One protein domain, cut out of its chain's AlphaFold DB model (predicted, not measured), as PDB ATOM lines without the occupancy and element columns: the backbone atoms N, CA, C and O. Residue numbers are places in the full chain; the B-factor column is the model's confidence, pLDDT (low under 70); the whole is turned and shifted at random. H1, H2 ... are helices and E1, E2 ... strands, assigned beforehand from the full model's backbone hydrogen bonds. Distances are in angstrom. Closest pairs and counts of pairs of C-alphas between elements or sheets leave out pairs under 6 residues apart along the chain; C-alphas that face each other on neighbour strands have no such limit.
ATOM      1  N   THR A  68     133.284-188.549  92.757       82.00
ATOM      2  CA  THR A  68     132.504-189.784  92.567       82.00
ATOM      3  C   THR A  68     131.051-189.618  93.002       82.00
ATOM      4  O   THR A  68     130.153-190.230  92.434       82.00
ATOM      5  N   ALA A  69     130.816-188.805  94.027       85.31
ATOM      6  CA  ALA A  69     129.488-188.516  94.541       85.31
ATOM      7  C   ALA A  69     129.453-187.122  95.169       85.31
ATOM      8  O   ALA A  69     130.491-186.524  95.455       85.31
ATOM      9  N   TRP A  70     128.252-186.622  95.422       84.81
ATOM     10  CA  TRP A  70     128.029-185.413  96.207       84.81
ATOM     11  C   TRP A  70     127.292-185.804  97.477       84.81
ATOM     12  O   TRP A  70     126.233-186.421  97.412       84.81
ATOM     13  N   CYS A  71     127.867-185.473  98.627       83.69
ATOM     14  CA  CYS A  71     127.288-185.791  99.925       83.69
ATOM     15  C   CYS A  71     126.756-184.517 100.577       83.69
ATOM     16  O   CYS A  71     127.411-183.473 100.525       83.69
ATOM     17  N   GLU A  72     125.583-184.598 101.202       83.94
ATOM     18  CA  GLU A  72     125.096-183.501 102.031       83.94
ATOM     19  C   GLU A  72     126.059-183.250 103.189       83.94
ATOM     20  O   GLU A  72     126.484-184.171 103.891       83.94
ATOM     21  N   ARG A  73     126.382-181.979 103.434       80.44
ATOM     22  CA  ARG A  73     127.153-181.606 104.613       80.44
ATOM     23  C   ARG A  73     126.355-181.936 105.872       80.44
ATOM     24  O   ARG A  73     125.362-181.280 106.183       80.44
ATOM     25  N   THR A  74     126.854-182.885 106.660       70.00
ATOM     26  CA  THR A  74     126.360-183.116 108.019       70.00
ATOM     27  C   THR A  74     126.842-181.972 108.909       70.00
ATOM     28  O   THR A  74     128.003-181.923 109.316       70.00
ATOM     29  N   CYS A  75     125.974-181.005 109.191       55.88
ATOM     30  CA  CYS A  75     126.249-180.011 110.223       55.88
ATOM     31  C   CYS A  75     126.226-180.727 111.577       55.88
ATOM     32  O   CYS A  75     125.154-181.097 112.054       55.88
ATOM     33  N   SER A  76     127.401-180.951 112.171       49.12
ATOM     34  CA  SER A  76     127.545-181.557 113.495       49.12
ATOM     35  C   SER A  76     126.869-180.680 114.546       49.12
ATOM     36  O   SER A  76     127.468-179.760 115.089       49.12
ATOM     37  N   THR A  77     125.602-180.946 114.832       43.31
ATOM     38  CA  THR A  77     124.994-180.565 116.099       43.31
ATOM     39  C   THR A  77     123.971-181.613 116.494       43.31
ATOM     40  O   THR A  77     123.323-182.205 115.633       43.31
ATOM     41  N   PRO A 104     104.247-198.748 110.033       79.19
ATOM     42  CA  PRO A 104     105.631-198.467 110.438       79.19
ATOM     43  C   PRO A 104     106.344-197.442 109.539       79.19
ATOM     44  O   PRO A 104     107.148-196.650 110.033       79.19
ATOM     45  N   ASP A 105     106.000-197.404 108.251       78.69
ATOM     46  CA  ASP A 105     106.589-196.478 107.277       78.69
ATOM     47  C   ASP A 105     106.124-195.024 107.488       78.69
ATOM     48  O   ASP A 105     106.877-194.083 107.224       78.69
ATOM     49  N   ASP A 106     104.930-194.804 108.056       79.62
ATOM     50  CA  ASP A 106     104.428-193.456 108.373       79.62
ATOM     51  C   ASP A 106     105.274-192.784 109.459       79.62
ATOM     52  O   ASP A 106     105.441-191.559 109.484       79.62
ATOM     53  N   ILE A 107     105.841-193.592 110.359       81.00
ATOM     54  CA  ILE A 107     106.765-193.129 111.393       81.00
ATOM     55  C   ILE A 107     108.039-192.616 110.722       81.00
ATOM     56  O   ILE A 107     108.504-191.517 111.038       81.00
ATOM     57  N   GLU A 108     108.591-193.370 109.769       78.00
ATOM     58  CA  GLU A 108     109.782-192.958 109.033       78.00
ATOM     59  C   GLU A 108     109.523-191.698 108.201       78.00
ATOM     60  O   GLU A 108     110.303-190.743 108.283       78.00
ATOM     61  N   ALA A 109     108.401-191.646 107.481       81.00
ATOM     62  CA  ALA A 109     108.001-190.493 106.683       81.00
ATOM     63  C   ALA A 109     107.849-189.229 107.545       81.00
ATOM     64  O   ALA A 109     108.398-188.172 107.212       81.00
ATOM     65  N   ARG A 110     107.183-189.332 108.705       79.44
ATOM     66  CA  ARG A 110     107.008-188.205 109.636       79.44
ATOM     67  C   ARG A 110     108.333-187.767 110.253       79.44
ATOM     68  O   ARG A 110     108.609-186.568 110.341       79.44
ATOM     69  N   LEU A 111     109.193-188.710 110.635       82.31
ATOM     70  CA  LEU A 111     110.534-188.399 111.132       82.31
ATOM     71  C   LEU A 111     111.390-187.728 110.051       82.31
ATOM     72  O   LEU A 111     112.098-186.762 110.343       82.31
ATOM     73  N   ALA A 112     111.322-188.187 108.801       81.75
ATOM     74  CA  ALA A 112     112.015-187.575 107.673       81.75
ATOM     75  C   ALA A 112     111.514-186.147 107.405       81.75
ATOM     76  O   ALA A 112     112.331-185.229 107.282       81.75
ATOM     77  N   ALA A 113     110.197-185.925 107.400       82.44
ATOM     78  CA  ALA A 113     109.596-184.600 107.249       82.44
ATOM     79  C   ALA A 113     110.016-183.646 108.381       82.44
ATOM     80  O   ALA A 113     110.435-182.514 108.124       82.44
ATOM     81  N   CYS A 114     110.006-184.123 109.629       82.94
ATOM     82  CA  CYS A 114     110.458-183.346 110.780       82.94
ATOM     83  C   CYS A 114     111.946-182.967 110.656       82.94
ATOM     84  O   CYS A 114     112.310-181.801 110.839       82.94
ATOM     85  N   ARG A 115     112.815-183.914 110.261       81.62
ATOM     86  CA  ARG A 115     114.244-183.649 110.000       81.62
ATOM     87  C   ARG A 115     114.433-182.584 108.914       81.62
ATOM     88  O   ARG A 115     115.221-181.659 109.120       81.62
ATOM     89  N   LYS A 116     113.685-182.660 107.807       81.19
ATOM     90  CA  LYS A 116     113.720-181.660 106.723       81.19
ATOM     91  C   LYS A 116     113.252-180.280 107.189       81.19
ATOM     92  O   LYS A 116     113.941-179.290 106.952       81.19
ATOM     93  N   SER A 117     112.141-180.200 107.924       80.12
ATOM     94  CA  SER A 117     111.625-178.936 108.471       80.12
ATOM     95  C   SER A 117     112.634-178.266 109.412       80.12
ATOM     96  O   SER A 117     112.916-177.073 109.276       80.12
ATOM     97  N   ARG A 118     113.266-179.038 110.310       81.56
ATOM     98  CA  ARG A 118     114.333-178.543 111.198       81.56
ATOM     99  C   ARG A 118     115.554-178.071 110.410       81.56
ATOM    100  O   ARG A 118     116.091-177.008 110.718       81.56
ATOM    101  N   LYS A 119     115.978-178.824 109.390       82.75
ATOM    102  CA  LYS A 119     117.078-178.434 108.493       82.75
ATOM    103  C   LYS A 119     116.777-177.091 107.822       82.75
ATOM    104  O   LYS A 119     117.601-176.187 107.921       82.75
ATOM    105  N   ARG A 120     115.575-176.916 107.264       82.62
ATOM    106  CA  ARG A 120     115.141-175.657 106.638       82.62
ATOM    107  C   ARG A 120     115.125-174.485 107.621       82.62
ATOM    108  O   ARG A 120     115.682-173.439 107.316       82.62
ATOM    109  N   LYS A 121     114.552-174.661 108.821       84.69
ATOM    110  CA  LYS A 121     114.550-173.620 109.871       84.69
ATOM    111  C   LYS A 121     115.974-173.186 110.242       84.69
ATOM    112  O   LYS A 121     116.241-171.997 110.361       84.69
ATOM    113  N   ARG A 122     116.900-174.144 110.379       83.88
ATOM    114  CA  ARG A 122     118.317-173.868 110.674       83.88
ATOM    115  C   ARG A 122     119.015-173.131 109.533       83.88
ATOM    116  O   ARG A 122     119.774-172.209 109.796       83.88
ATOM    117  N   GLN A 123     118.761-173.528 108.287       84.88
ATOM    118  CA  GLN A 123     119.310-172.851 107.110       84.88
ATOM    119  C   GLN A 123     118.807-171.412 107.000       84.88
ATOM    120  O   GLN A 123     119.600-170.520 106.726       84.88
ATOM    121  N   HIS A 124     117.521-171.186 107.278       85.06
ATOM    122  CA  HIS A 124     116.939-169.849 107.310       85.06
ATOM    123  C   HIS A 124     117.595-168.969 108.374       85.06
ATOM    124  O   HIS A 124     118.100-167.907 108.040       85.06
ATOM    125  N   ALA A 125     117.677-169.449 109.620       88.00
ATOM    126  CA  ALA A 125     118.311-168.707 110.710       88.00
ATOM    127  C   ALA A 125     119.782-168.370 110.403       88.00
ATOM    128  O   ALA A 125     120.245-167.267 110.673       88.00
ATOM    129  N   LEU A 126     120.506-169.308 109.787       88.12
ATOM    130  CA  LEU A 126     121.887-169.103 109.358       88.12
ATOM    131  C   LEU A 126     121.994-168.071 108.220       88.12
ATOM    132  O   LEU A 126     122.917-167.262 108.228       88.12
ATOM    133  N   ALA A 127     121.058-168.063 107.267       87.81
ATOM    134  CA  ALA A 127     121.015-167.077 106.186       87.81
ATOM    135  C   ALA A 127     120.637-165.672 106.688       87.81
ATOM    136  O   ALA A 127     121.254-164.686 106.285       87.81
ATOM    137  N   GLU A 128     119.672-165.580 107.605       92.94
ATOM    138  CA  GLU A 128     119.334-164.334 108.296       92.94
ATOM    139  C   GLU A 128     120.548-163.800 109.052       92.94
ATOM    140  O   GLU A 128     120.876-162.623 108.917       92.94
ATOM    141  N   GLU A 129     121.271-164.660 109.776       92.75
ATOM    142  CA  GLU A 129     122.484-164.251 110.483       92.75
ATOM    143  C   GLU A 129     123.557-163.719 109.532       92.75
ATOM    144  O   GLU A 129     124.126-162.657 109.771       92.75
ATOM    145  N   MET A 130     123.791-164.395 108.405       92.50
ATOM    146  CA  MET A 130     124.738-163.931 107.384       92.50
ATOM    147  C   MET A 130     124.387-162.570 106.793       92.50
ATOM    148  O   MET A 130     125.294-161.852 106.377       92.50
ATOM    149  N   SER A 131     123.100-162.222 106.735       93.62
ATOM    150  CA  SER A 131     122.663-160.953 106.153       93.62
ATOM    151  C   SER A 131     123.101-159.742 106.980       93.62
ATOM    152  O   SER A 131     123.423-158.702 106.411       93.62
ATOM    153  N   TRP A 132     123.175-159.883 108.309       94.44
ATOM    154  CA  TRP A 132     123.609-158.811 109.208       94.44
ATOM    155  C   TRP A 132     125.030-159.011 109.755       94.44
ATOM    156  O   TRP A 132     125.646-158.048 110.212       94.44
ATOM    157  N   ASN A 133     125.578-160.229 109.693       95.81
ATOM    158  CA  ASN A 133     126.922-160.568 110.155       95.81
ATOM    159  C   ASN A 133     127.884-160.800 108.968       95.81
ATOM    160  O   ASN A 133     128.035-161.938 108.499       95.81
ATOM    161  N   PRO A 134     128.611-159.761 108.505       93.50
ATOM    162  CA  PRO A 134     129.540-159.896 107.381       93.50
ATOM    163  C   PRO A 134     130.700-160.858 107.683       93.50
ATOM    164  O   PRO A 134     131.191-161.546 106.788       93.50
ATOM    165  N   GLY A 135     131.119-160.967 108.949       94.50
ATOM    166  CA  GLY A 135     132.164-161.902 109.369       94.50
ATOM    167  C   GLY A 135     131.745-163.361 109.185       94.50
ATOM    168  O   GLY A 135     132.512-164.164 108.646       94.50
ATOM    169  N   LEU A 136     130.507-163.697 109.562       92.25
ATOM    170  CA  LEU A 136     129.942-165.029 109.346       92.25
ATOM    171  C   LEU A 136     129.780-165.337 107.854       92.25
ATOM    172  O   LEU A 136     130.123-166.438 107.420       92.25
ATOM    173  N   ALA A 137     129.317-164.364 107.063       88.25
ATOM    174  CA  ALA A 137     129.196-164.513 105.616       88.25
ATOM    175  C   ALA A 137     130.555-164.834 104.966       88.25
ATOM    176  O   ALA A 137     130.670-165.795 104.202       88.25
ATOM    177  N   HIS A 138     131.618-164.105 105.326       89.69
ATOM    178  CA  HIS A 138     132.972-164.384 104.841       89.69
ATOM    179  C   HIS A 138     133.509-165.734 105.312       89.69
ATOM    180  O   HIS A 138     134.119-166.457 104.520       89.69
ATOM    181  N   PHE A 139     133.278-166.095 106.576       90.56
ATOM    182  CA  PHE A 139     133.672-167.397 107.104       90.56
ATOM    183  C   PHE A 139     133.015-168.533 106.318       90.56
ATOM    184  O   PHE A 139     133.708-169.456 105.889       90.56
ATOM    185  N   VAL A 140     131.703-168.461 106.079       88.12
ATOM    186  CA  VAL A 140     131.002-169.515 105.340       88.12
ATOM    187  C   VAL A 140     131.384-169.528 103.869       88.12
ATOM    188  O   VAL A 140     131.612-170.614 103.339       88.12
ATOM    189  N   ALA A 141     131.560-168.374 103.225       86.75
ATOM    190  CA  ALA A 141     132.064-168.314 101.855       86.75
ATOM    191  C   ALA A 141     133.447-168.978 101.736       86.75
ATOM    192  O   ALA A 141     133.657-169.818 100.861       86.75
ATOM    193  N   ARG A 142     134.368-168.678 102.664       87.19
ATOM    194  CA  ARG A 142     135.703-169.293 102.705       87.19
ATOM    195  C   ARG A 142     135.638-170.788 102.978       87.19
ATOM    196  O   ARG A 142     136.278-171.566 102.278       87.19
ATOM    197  N   ARG A 143     134.838-171.200 103.961       87.81
ATOM    198  CA  ARG A 143     134.607-172.611 104.293       87.81
ATOM    199  C   ARG A 143     134.067-173.373 103.084       87.81
ATOM    200  O   ARG A 143     134.554-174.462 102.783       87.81
ATOM    201  N   ASN A 144     133.071-172.816 102.401       85.69
ATOM    202  CA  ASN A 144     132.448-173.435 101.239       85.69
ATOM    203  C   ASN A 144     133.441-173.520 100.074       85.69
ATOM    204  O   ASN A 144     133.560-174.587  99.486       85.69
ATOM    205  N   ALA A 145     134.235-172.477  99.819       84.44
ATOM    206  CA  ALA A 145     135.297-172.522  98.815       84.44
ATOM    207  C   ALA A 145     136.360-173.590  99.126       84.44
ATOM    208  O   ALA A 145     136.689-174.392  98.257       84.44
ATOM    209  N   TRP A 146     136.844-173.660 100.371       83.06
ATOM    210  CA  TRP A 146     137.851-174.646 100.780       83.06
ATOM    211  C   TRP A 146     137.344-176.085 100.635       83.06
ATOM    212  O   TRP A 146     138.045-176.967 100.151       83.06
ATOM    213  N   SER A 147     136.088-176.325 100.997       83.38
ATOM    214  CA  SER A 147     135.477-177.652 100.885       83.38
ATOM    215  C   SER A 147     134.807-177.914  99.536       83.38
ATOM    216  O   SER A 147     134.131-178.928  99.396       83.38
ATOM    217  N   CYS A 148     134.968-177.017  98.557       79.81
ATOM    218  CA  CYS A 148     134.309-177.094  97.251       79.81
ATOM    219  C   CYS A 148     132.786-177.318  97.356       79.81
ATOM    220  O   CYS A 148     132.187-178.020  96.542       79.81
ATOM    221  N   ALA A 149     132.164-176.762  98.397       84.88
ATOM    222  CA  ALA A 149     130.754-176.952  98.668       84.88
ATOM    223  C   ALA A 149     129.907-176.145  97.687       84.88
ATOM    224  O   ALA A 149     130.152-174.954  97.487       84.88
ATOM    225  N   ARG A 150     128.879-176.782  97.126       81.25
ATOM    226  CA  ARG A 150     127.896-176.127  96.262       81.25
ATOM    227  C   ARG A 150     126.532-176.109  96.935       81.25
ATOM    228  O   ARG A 150     126.115-177.107  97.516       81.25
ATOM    229  N   ALA A 151     125.842-174.985  96.810       75.81
ATOM    230  CA  ALA A 151     124.442-174.865  97.175       75.81
ATOM    231  C   ALA A 151     123.600-175.378  95.999       75.81
ATOM    232  O   ALA A 151     123.587-174.763  94.934       75.81
ATOM    233  N   VAL A 152     122.933-176.521  96.164       72.62
ATOM    234  CA  VAL A 152     121.952-177.007  95.181       72.62
ATOM    235  C   VAL A 152     120.559-176.603  95.660       72.62
ATOM    236  O   VAL A 152     120.232-176.909  96.808       72.62
ATOM    237  N   PRO A 153     119.740-175.929  94.832       66.81
ATOM    238  CA  PRO A 153     118.334-175.720  95.155       66.81
ATOM    239  C   PRO A 153     117.665-177.089  95.320       66.81
ATOM    240  O   PRO A 153     117.712-177.902  94.397       66.81
ATOM    241  N   GLU A 154     117.084-177.377  96.485       60.81
ATOM    242  CA  GLU A 154     116.297-178.596  96.681       60.81
ATOM    243  C   GLU A 154     115.087-178.517  95.742       60.81
ATOM    244  O   GLU A 154     114.171-177.719  95.949       60.81
ATOM    245  N   ALA A 155     115.139-179.274  94.641       50.66
ATOM    246  CA  ALA A 155     114.074-179.307  93.656       50.66
ATOM    247  C   ALA A 155     112.783-179.757  94.347       50.66
ATOM    248  O   ALA A 155     112.714-180.839  94.933       50.66
ATOM    249  N   PRO A 192     114.402-171.247  98.771       49.25
ATOM    250  CA  PRO A 192     114.876-172.534  98.293       49.25
ATOM    251  C   PRO A 192     115.784-173.099  99.379       49.25
ATOM    252  O   PRO A 192     116.803-172.504  99.728       49.25
ATOM    253  N   ALA A 193     115.375-174.218  99.973       58.38
ATOM    254  CA  ALA A 193     116.243-174.948 100.874       58.38
ATOM    255  C   ALA A 193     117.468-175.342 100.044       58.38
ATOM    256  O   ALA A 193     117.363-176.095  99.078       58.38
ATOM    257  N   PHE A 194     118.617-174.745 100.343       63.69
ATOM    258  CA  PHE A 194     119.846-175.070  99.642       63.69
ATOM    259  C   PHE A 194     120.482-176.259 100.346       63.69
ATOM    260  O   PHE A 194     120.819-176.195 101.529       63.69
ATOM    261  N   ALA A 195     120.653-177.368  99.637       68.75
ATOM    262  CA  ALA A 195     121.492-178.445 100.125       68.75
ATOM    263  C   ALA A 195     122.957-178.047  99.901       68.75
ATOM    264  O   ALA A 195     123.413-177.971  98.759       68.75
ATOM    265  N   ASP A 196     123.689-177.788 100.990       81.94
ATOM    266  CA  ASP A 196     125.146-177.636 100.960       81.94
ATOM    267  C   ASP A 196     125.765-179.011 100.667       81.94
ATOM    268  O   ASP A 196     125.944-179.833 101.572       81.94
ATOM    269  N   LEU A 197     126.069-179.279  99.397       85.94
ATOM    270  CA  LEU A 197     126.687-180.525  98.955       85.94
ATOM    271  C   LEU A 197     128.202-180.376  98.869       85.94
ATOM    272  O   LEU A 197     128.704-179.392  98.329       85.94
ATOM    273  N   ILE A 198     128.926-181.384  99.345       86.88
ATOM    274  CA  ILE A 198     130.387-181.480  99.284       86.88
ATOM    275  C   ILE A 198     130.764-182.603  98.310       86.88
ATOM    276  O   ILE A 198     130.141-183.671  98.355       86.88
ATOM    277  N   PRO A 199     131.777-182.407  97.453       87.88
ATOM    278  CA  PRO A 199     132.291-183.468  96.601       87.88
ATOM    279  C   PRO A 199     132.945-184.580  97.430       87.88
ATOM    280  O   PRO A 199     133.760-184.324  98.317       87.88
ATOM    281  N   VAL A 200     132.615-185.829  97.110       85.31
ATOM    282  CA  VAL A 200     133.270-187.023  97.649       85.31
ATOM    283  C   VAL A 200     134.370-187.440  96.671       85.31
ATOM    284  O   VAL A 200     134.060-187.769  95.519       85.31
ATOM    285  N   PRO A 201     135.649-187.426  97.089       81.19
ATOM    286  CA  PRO A 201     136.743-187.812  96.213       81.19
ATOM    287  C   PRO A 201     136.696-189.317  95.908       81.19
ATOM    288  O   PRO A 201     136.286-190.108  96.768       81.19
ATOM    289  N   PRO A 202     137.154-189.738  94.716       81.81
ATOM    290  CA  PRO A 202     137.306-191.152  94.409       81.81
ATOM    291  C   PRO A 202     138.283-191.827  95.379       81.81
ATOM    292  O   PRO A 202     139.215-191.190  95.886       81.81
TER     293      PRO A 202
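Overview. This is residues 68 to 77, 104 to 155 and 192 to 202 of the 322 residues of the protein "DUF4050 domain-containing protein" of Cryomyces minteri (UniProt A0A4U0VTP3). Helices H1 and H2 meet near their ends as a V, with a small antiparallel sheet, E1 E3 E2, between them; residues 104 to 115 of H1 stick out. The printed part has 73 residues with E1, H1, H2, E2 and E3, mixed helices and strands. It is loose, radius of gyration of the C-alphas 14.2 A, spanning 44 by 36 by 24 A.

Along the chain. Find C-alpha 69 at (129.488, -188.516, 94.541), beginning E1, residues 69 to 72. H1, residues 104 to 132, runs 43.6 A; H2 is residues 134 to 146, E2 150 to 153. E3, residues 194 to 200, ends at C-alpha (133.270, -187.023, 97.649).

Arrangement. Within hydrogen-bond range of E3 find N 198 and O 71 of E1, 2.8 A, and N 195 and O 152 of E2, 2.9 A. H1 only grazes the sheet, with residues 119 to 124. H1 and H2 touch only at the corner, closest at C-alphas 130 and 137, 4.8 A. O i to N i+4 pairs are within range throughout H2, 23 of 25 in H1.

Size, cuts and confidence. Across the cuts, C-alphas 77 and 104 are 27.0 A apart, 155 and 192 8.2 A. Look for pLDDT under 70 at residues 75 to 77, 153 to 155 and 192 to 195.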